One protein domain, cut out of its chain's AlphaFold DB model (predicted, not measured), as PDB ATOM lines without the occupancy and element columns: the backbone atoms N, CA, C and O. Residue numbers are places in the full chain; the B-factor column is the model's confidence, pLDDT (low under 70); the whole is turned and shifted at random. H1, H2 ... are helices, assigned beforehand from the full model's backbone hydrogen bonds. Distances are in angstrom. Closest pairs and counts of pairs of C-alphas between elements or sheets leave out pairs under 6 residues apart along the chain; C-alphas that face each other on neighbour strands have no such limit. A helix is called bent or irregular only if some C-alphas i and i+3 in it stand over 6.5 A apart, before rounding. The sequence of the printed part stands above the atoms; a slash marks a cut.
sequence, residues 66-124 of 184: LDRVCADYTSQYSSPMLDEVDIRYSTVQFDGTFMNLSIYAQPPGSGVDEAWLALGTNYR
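AT A GLANCE: This is residues 66 to 124 of the 184 residues of an uncharacterized protein of Cladophialophora carrionii (UniProt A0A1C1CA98). What shape appears? There is little regular structure: an open arc with an empty middle, H1 and short H2 at one end, H3 at the other, residues 84 to 109 looping between. What makes it? The printed part has 59 residues, with three named helices in chain order and no named strand; the class is all helix, though helices hold 22 residues. It is only just extended, close to loose, with radius of gyration of the C-alphas 15.9 A and spans 39 by 31 by 18 A.

IN THESE COORDINATES: Where does H1 begin? H1, residues 66 to 74, runs 11.8 A from C-alpha 66 at (156.668, 104.067, 115.845). What follows? H2 is residues 80 to 83, neither bent nor irregular, but only just: C-alphas 80 and 83 are 6.4 A apart. H3, residues 110 to 118, 12.1 A long, ends at C-alpha 118 (153.002, 120.001, 138.543).

HOW THE PARTS SIT: Do helices touch? H1 and H2 are close but not clearly touching, their closest C-alphas, Arg 68 and Leu 82, 7.6 A apart. H3 is apart from both. And the backbones? In H1 and H3 every O i to N i+4 pair is within hydrogen-bond range; H2 is too short for one.

THE WHOLE: How large? The farthest C-alphas, Leu 66 and Gly 109, are 40.3 A apart. Any cut or low confidence? The printed part has no cut, and no printed residue is under 70 in pLDDT. H2 to H3 is a long link.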
ATOM      1  N   LEU A  66     155.979 105.142 115.136       85.95
ATOM      2  CA  LEU A  66     156.668 104.067 115.845       85.95
ATOM      3  C   LEU A  66     156.400 104.183 117.346       85.95
ATOM      4  O   LEU A  66     156.202 103.177 118.009       85.95
ATOM      5  N   ASP A  67     156.278 105.413 117.845       91.13
ATOM      6  CA  ASP A  67     155.962 105.709 119.234       91.13
ATOM      7  C   ASP A  67     154.609 105.146 119.685       91.13
ATOM      8  O   ASP A  67     154.540 104.535 120.746       91.13
ATOM      9  N   ARG A  68     153.545 105.255 118.878       88.37
ATOM     10  CA  ARG A  68     152.237 104.684 119.242       88.37
ATOM     11  C   ARG A  68     152.292 103.161 119.273       88.37
ATOM     12  O   ARG A  68     151.784 102.549 120.208       88.37
ATOM     13  N   VAL A  69     152.943 102.557 118.277       87.83
ATOM     14  CA  VAL A  69     153.124 101.099 118.212       87.83
ATOM     15  C   VAL A  69     153.960 100.604 119.393       87.83
ATOM     16  O   VAL A  69     153.603  99.615 120.022       87.83
ATOM     17  N   CYS A  70     155.043 101.302 119.732       91.42
ATOM     18  CA  CYS A  70     155.886 100.977 120.877       91.42
ATOM     19  C   CYS A  70     155.140 101.147 122.204       91.42
ATOM     20  O   CYS A  70     155.271 100.292 123.077       91.42
ATOM     21  N   ALA A  71     154.349 102.211 122.363       90.95
ATOM     22  CA  ALA A  71     153.564 102.444 123.572       90.95
ATOM     23  C   ALA A  71     152.525 101.340 123.799       90.95
ATOM     24  O   ALA A  71     152.421 100.820 124.908       90.95
ATOM     25  N   ASP A  72     151.808 100.936 122.748       88.87
ATOM     26  CA  ASP A  72     150.831  99.845 122.824       88.87
ATOM     27  C   ASP A  72     151.519  98.492 123.080       88.87
ATOM     28  O   ASP A  72     151.132  97.752 123.978       88.87
ATOM     29  N   TYR A  73     152.624  98.211 122.378       89.64
ATOM     30  CA  TYR A  73     153.371  96.956 122.513       89.64
ATOM     31  C   TYR A  73     154.047  96.777 123.882       89.64
ATOM     32  O   TYR A  73     154.169  95.655 124.373       89.64
ATOM     33  N   THR A  74     154.527  97.863 124.493       91.82
ATOM     34  CA  THR A  74     155.205  97.816 125.801       91.82
ATOM     35  C   THR A  74     154.242  97.889 126.986       91.82
ATOM     36  O   THR A  74     154.651  97.637 128.122       91.82
ATOM     37  N   SER A  75     152.965  98.191 126.744       91.38
ATOM     38  CA  SER A  75     151.934  98.218 127.778       91.38
ATOM     39  C   SER A  75     151.417  96.806 128.073       91.38
ATOM     40  O   SER A  75     151.122  96.033 127.170       91.38
ATOM     41  N   GLN A  76     151.266  96.456 129.356       92.63
ATOM     42  CA  GLN A  76     150.700  95.154 129.754       92.63
ATOM     43  C   GLN A  76     149.204  95.027 129.408       92.63
ATOM     44  O   GLN A  76     148.719  93.928 129.145       92.63
ATOM     45  N   TYR A  77     148.480  96.146 129.424       91.94
ATOM     46  CA  TYR A  77     147.046  96.236 129.156       91.94
ATOM     47  C   TYR A  77     146.769  97.392 128.200       91.94
ATOM     48  O   TYR A  77     147.552  98.340 128.124       91.94
ATOM     49  N   SER A  78     145.626  97.344 127.517       89.76
ATOM     50  CA  SER A  78     145.196  98.444 126.656       89.76
ATOM     51  C   SER A  78     144.790  99.639 127.518       89.76
ATOM     52  O   SER A  78     143.853  99.560 128.317       89.76
ATOM     53  N   SER A  79     145.517 100.746 127.374       87.99
ATOM     54  CA  SER A  79     145.219 101.990 128.081       87.99
ATOM     55  C   SER A  79     144.180 102.805 127.304       87.99
ATOM     56  O   SER A  79     144.427 103.134 126.142       87.99
ATOM     57  N   PRO A  80     143.061 103.226 127.928       86.22
ATOM     58  CA  PRO A  80     142.094 104.122 127.292       86.22
ATOM     59  C   PRO A  80     142.690 105.462 126.835       86.22
ATOM     60  O   PRO A  80     142.106 106.115 125.981       86.22
ATOM     61  N   MET A  81     143.840 105.864 127.386       87.27
ATOM     62  CA  MET A  81     144.476 107.149 127.080       87.27
ATOM     63  C   MET A  81     145.137 107.190 125.697       87.27
ATOM     64  O   MET A  81     145.223 108.262 125.109       87.27
ATOM     65  N   LEU A  82     145.569 106.047 125.150       87.58
ATOM     66  CA  LEU A  82     146.348 106.001 123.898       87.58
ATOM     67  C   LEU A  82     145.520 106.223 122.618       87.58
ATOM     68  O   LEU A  82     146.083 106.246 121.522       87.58
ATOM     69  N   ASP A  83     144.199 106.360 122.735       84.43
ATOM     70  CA  ASP A  83     143.330 106.706 121.602       84.43
ATOM     71  C   ASP A  83     143.102 108.206 121.452       84.43
ATOM     72  O   ASP A  83     142.825 108.678 120.351       84.43
ATOM     73  N   GLU A  84     143.207 108.944 122.554       86.08
ATOM     74  CA  GLU A  84     142.962 110.386 122.597       86.08
ATOM     75  C   GLU A  84     144.267 111.177 122.727       86.08
ATOM     76  O   GLU A  84     144.332 112.334 122.312       86.08
ATOM     77  N   VAL A  85     145.311 110.560 123.291       88.31
ATOM     78  CA  VAL A  85     146.586 111.209 123.591       88.31
ATOM     79  C   VAL A  85     147.731 110.454 122.925       88.31
ATOM     80  O   VAL A  85     148.060 109.327 123.296       88.31
ATOM     81  N   ASP A  86     148.379 111.110 121.964       86.68
ATOM     82  CA  ASP A  86     149.585 110.588 121.326       86.68
ATOM     83  C   ASP A  86     150.786 110.657 122.279       86.68
ATOM     84  O   ASP A  86     151.091 111.700 122.866       86.68
ATOM     85  N   ILE A  87     151.518 109.548 122.388       88.22
ATOM     86  CA  ILE A  87     152.806 109.492 123.083       88.22
ATOM     87  C   ILE A  87     153.921 109.733 122.075       88.22
ATOM     88  O   ILE A  87     153.927 109.156 120.988       88.22
ATOM     89  N   ARG A  88     154.888 110.567 122.465       90.79
ATOM     90  CA  ARG A  88     156.119 110.788 121.713       90.79
ATOM     91  C   ARG A  88     157.321 110.404 122.557       90.79
ATOM     92  O   ARG A  88     157.516 110.968 123.634       90.79
ATOM     93  N   TYR A  89     158.148 109.499 122.051       90.26
ATOM     94  CA  TYR A  89     159.408 109.169 122.702       90.26
ATOM     95  C   TYR A  89     160.495 110.138 122.238       90.26
ATOM     96  O   TYR A  89     160.599 110.498 121.064       90.26
ATOM     97  N   SER A  90     161.323 110.583 123.175       91.87
ATOM     98  CA  SER A  90     162.518 111.364 122.884       91.87
ATOM     99  C   SER A  90     163.682 110.828 123.700       91.87
ATOM    100  O   SER A  90     163.534 110.413 124.851       91.87
ATOM    101  N   THR A  91     164.860 110.809 123.087       93.89
ATOM    102  CA  THR A  91     166.084 110.441 123.791       93.89
ATOM    103  C   THR A  91     166.574 111.656 124.565       93.89
ATOM    104  O   THR A  91     166.995 112.646 123.969       93.89
ATOM    105  N   VAL A  92     166.536 111.572 125.891       91.44
ATOM    106  CA  VAL A  92     167.107 112.573 126.798       91.44
ATOM    107  C   VAL A  92     168.298 111.941 127.506       91.44
ATOM    108  O   VAL A  92     168.213 110.807 127.974       91.44
ATOM    109  N   GLN A  93     169.422 112.659 127.573       92.63
ATOM    110  CA  GLN A  93     170.556 112.213 128.378       92.63
ATOM    111  C   GLN A  93     170.205 112.367 129.856       92.63
ATOM    112  O   GLN A  93     169.904 113.467 130.314       92.63
ATOM    113  N   PHE A  94     170.220 111.258 130.591       86.01
ATOM    114  CA  PHE A  94     169.969 111.256 132.026       86.01
ATOM    115  C   PHE A  94     171.186 111.813 132.778       86.01
ATOM    116  O   PHE A  94     172.304 111.331 132.586       86.01
ATOM    117  N   ASP A  95     170.972 112.803 133.649       83.29
ATOM    118  CA  ASP A  95     172.004 113.267 134.579       83.29
ATOM    119  C   ASP A  95     172.187 112.219 135.685       83.29
ATOM    120  O   ASP A  95     171.402 112.115 136.625       83.29
ATOM    121  N   GLY A  96     173.229 111.402 135.536       81.74
ATOM    122  CA  GLY A  96     173.570 110.319 136.454       81.74
ATOM    123  C   GLY A  96     174.275 110.760 137.737       81.74
ATOM    124  O   GLY A  96     174.865 109.909 138.407       81.74
ATOM    125  N   THR A  97     174.279 112.051 138.082       82.98
ATOM    126  CA  THR A  97     174.898 112.539 139.320       82.98
ATOM    127  C   THR A  97     174.135 112.017 140.544       82.98
ATOM    128  O   THR A  97     173.211 112.649 141.045       82.98
ATOM    129  N   PHE A  98     174.550 110.851 141.045       77.96
ATOM    130  CA  PHE A  98     173.851 110.066 142.075       77.96
ATOM    131  C   PHE A  98     173.512 110.840 143.362       77.96
ATOM    132  O   PHE A  98     172.508 110.547 144.002       77.96
ATOM    133  N   MET A  99     174.330 111.827 143.746       80.30
ATOM    134  CA  MET A  99     174.187 112.540 145.025       80.30
ATOM    135  C   MET A  99     173.441 113.877 144.930       80.30
ATOM    136  O   MET A  99     173.269 114.533 145.958       80.30
ATOM    137  N   ASN A 100     173.008 114.309 143.740       83.68
ATOM    138  CA  ASN A 100     172.207 115.524 143.624       83.68
ATOM    139  C   ASN A 100     170.720 115.161 143.679       83.68
ATOM    140  O   ASN A 100     170.177 114.564 142.750       83.68
ATOM    141  N   LEU A 101     170.063 115.491 144.790       86.14
ATOM    142  CA  LEU A 101     168.636 115.235 144.953       86.14
ATOM    143  C   LEU A 101     167.844 116.088 143.955       86.14
ATOM    144  O   LEU A 101     168.026 117.304 143.872       86.14
ATOM    145  N   SER A 102     166.924 115.455 143.224       90.78
ATOM    146  CA  SER A 102     165.952 116.178 142.402       90.78
ATOM    147  C   SER A 102     165.090 117.090 143.279       90.78
ATOM    148  O   SER A 102     164.978 116.869 144.485       90.78
ATOM    149  N   ILE A 103     164.425 118.084 142.679       93.06
ATOM    150  CA  ILE A 103     163.483 118.954 143.404       93.06
ATOM    151  C   ILE A 103     162.423 118.155 144.186       93.06
ATOM    152  O   ILE A 103     161.991 118.584 145.246       93.06
ATOM    153  N   TYR A 104     162.073 116.956 143.718       92.91
ATOM    154  CA  TYR A 104     161.084 116.070 144.337       92.91
ATOM    155  C   TYR A 104     161.592 115.323 145.574       92.91
ATOM    156  O   TYR A 104     160.782 114.858 146.373       92.91
ATOM    157  N   ALA A 105     162.912 115.166 145.705       92.30
ATOM    158  CA  ALA A 105     163.563 114.415 146.778       92.30
ATOM    159  C   ALA A 105     164.207 115.325 147.840       92.30
ATOM    160  O   ALA A 105     164.905 114.838 148.729       92.30
ATOM    161  N   GLN A 106     163.999 116.640 147.738       92.35
ATOM    162  CA  GLN A 106     164.420 117.615 148.743       92.35
ATOM    163  C   GLN A 106     163.582 117.485 150.030       92.35
ATOM    164  O   GLN A 106     162.510 116.872 150.012       92.35
ATOM    165  N   PRO A 107     164.035 118.065 151.159       95.63
ATOM    166  CA  PRO A 107     163.216 118.155 152.363       95.63
ATOM    167  C   PRO A 107     161.846 118.800 152.084       95.63
ATOM    168  O   PRO A 107     161.764 119.677 151.221       95.63
ATOM    169  N   PRO A 108     160.787 118.426 152.826       96.23
ATOM    170  CA  PRO A 108     159.445 118.965 152.615       96.23
ATOM    171  C   PRO A 108     159.407 120.499 152.639       96.23
ATOM    172  O   PRO A 108     159.980 121.131 153.530       96.23
ATOM    173  N   GLY A 109     158.703 121.097 151.679       96.37
ATOM    174  CA  GLY A 109     158.546 122.545 151.556       96.37
ATOM    175  C   GLY A 109     157.713 122.922 150.333       96.37
ATOM    176  O   GLY A 109     157.523 122.108 149.434       96.37
ATOM    177  N   SER A 110     157.257 124.177 150.261       96.74
ATOM    178  CA  SER A 110     156.309 124.622 149.225       96.74
ATOM    179  C   SER A 110     156.802 124.407 147.790       96.74
ATOM    180  O   SER A 110     156.001 124.105 146.915       96.74
ATOM    181  N   GLY A 111     158.112 124.526 147.543       96.06
ATOM    182  CA  GLY A 111     158.695 124.252 146.223       96.06
ATOM    183  C   GLY A 111     158.685 122.766 145.845       96.06
ATOM    184  O   GLY A 111     158.555 122.434 144.670       96.06
ATOM    185  N   VAL A 112     158.780 121.866 146.831       97.66
ATOM    186  CA  VAL A 112     158.629 120.418 146.618       97.66
ATOM    187  C   VAL A 112     157.168 120.100 146.324       97.66
ATOM    188  O   VAL A 112     156.883 119.402 145.353       97.66
ATOM    189  N   ASP A 113     156.244 120.672 147.099       97.66
ATOM    190  CA  ASP A 113     154.804 120.489 146.901       97.66
ATOM    191  C   ASP A 113     154.365 120.969 145.510       97.66
ATOM    192  O   ASP A 113     153.670 120.245 144.799       97.66
ATOM    193  N   GLU A 114     154.819 122.151 145.077       97.39
ATOM    194  CA  GLU A 114     154.550 122.681 143.735       97.39
ATOM    195  C   GLU A 114     155.063 121.737 142.642       97.39
ATOM    196  O   GLU A 114     154.339 121.445 141.689       97.39
ATOM    197  N   ALA A 115     156.277 121.204 142.797       97.47
ATOM    198  CA  ALA A 115     156.845 120.268 141.836       97.47
ATOM    199  C   ALA A 115     156.018 118.970 141.748       97.47
ATOM    200  O   ALA A 115     155.705 118.506 140.650       97.47
ATOM    201  N   TRP A 116     155.604 118.402 142.884       97.15
ATOM    202  CA  TRP A 116     154.730 117.225 142.911       97.15
ATOM    203  C   TRP A 116     153.355 117.510 142.295       97.15
ATOM    204  O   TRP A 116     152.826 116.686 141.544       97.15
ATOM    205  N   LEU A 117     152.767 118.675 142.561       96.41
ATOM    206  CA  LEU A 117     151.490 119.066 141.964       96.41
ATOM    207  C   LEU A 117     151.609 119.280 140.450       96.41
ATOM    208  O   LEU A 117     150.711 118.875 139.714       96.41
ATOM    209  N   ALA A 118     152.729 119.826 139.970       96.32
ATOM    210  CA  ALA A 118     153.002 120.001 138.543       96.32
ATOM    211  C   ALA A 118     153.101 118.668 137.775       96.32
ATOM    212  O   ALA A 118     152.816 118.633 136.579       96.32
ATOM    213  N   LEU A 119     153.432 117.558 138.452       94.47
ATOM    214  CA  LEU A 119     153.353 116.204 137.884       94.47
ATOM    215  C   LEU A 119     151.914 115.673 137.763       94.47
ATOM    216  O   LEU A 119     151.712 114.562 137.275       94.47
ATOM    217  N   GLY A 120     150.914 116.431 138.213       92.87
ATOM    218  CA  GLY A 120     149.517 116.011 138.198       92.87
ATOM    219  C   GLY A 120     149.178 115.023 139.310       92.87
ATOM    220  O   GLY A 120     148.270 114.214 139.161       92.87
ATOM    221  N   THR A 121     149.872 115.061 140.448       92.49
ATOM    222  CA  THR A 121     149.536 114.188 141.595       92.49
ATOM    223  C   THR A 121     148.186 114.503 142.234       92.49
ATOM    224  O   THR A 121     147.607 113.658 142.912       92.49
ATOM    225  N   ASN A 122     147.651 115.695 141.973       90.51
ATOM    226  CA  ASN A 122     146.278 116.068 142.294       90.51
ATOM    227  C   ASN A 122     145.281 115.757 141.164       90.51
ATOM    228  O   ASN A 122     144.096 116.069 141.309       90.51
ATOM    229  N   TYR A 123     145.724 115.200 140.031       87.17
ATOM    230  CA  TYR A 123     144.810 114.829 138.958       87.17
ATOM    231  C   TYR A 123     143.904 113.703 139.432       87.17
ATOM    232  O   TYR A 123     144.300 112.793 140.166       87.17
ATOM    233  N   ARG A 124     142.640 113.793 139.020       82.72
ATOM    234  CA  ARG A 124     141.656 112.763 139.325       82.72
ATOM    235  C   ARG A 124     142.039 111.475 138.612       82.72
ATOM    236  O   ARG A 124     142.701 111.477 137.578       82.72
TER     237      ARG A 124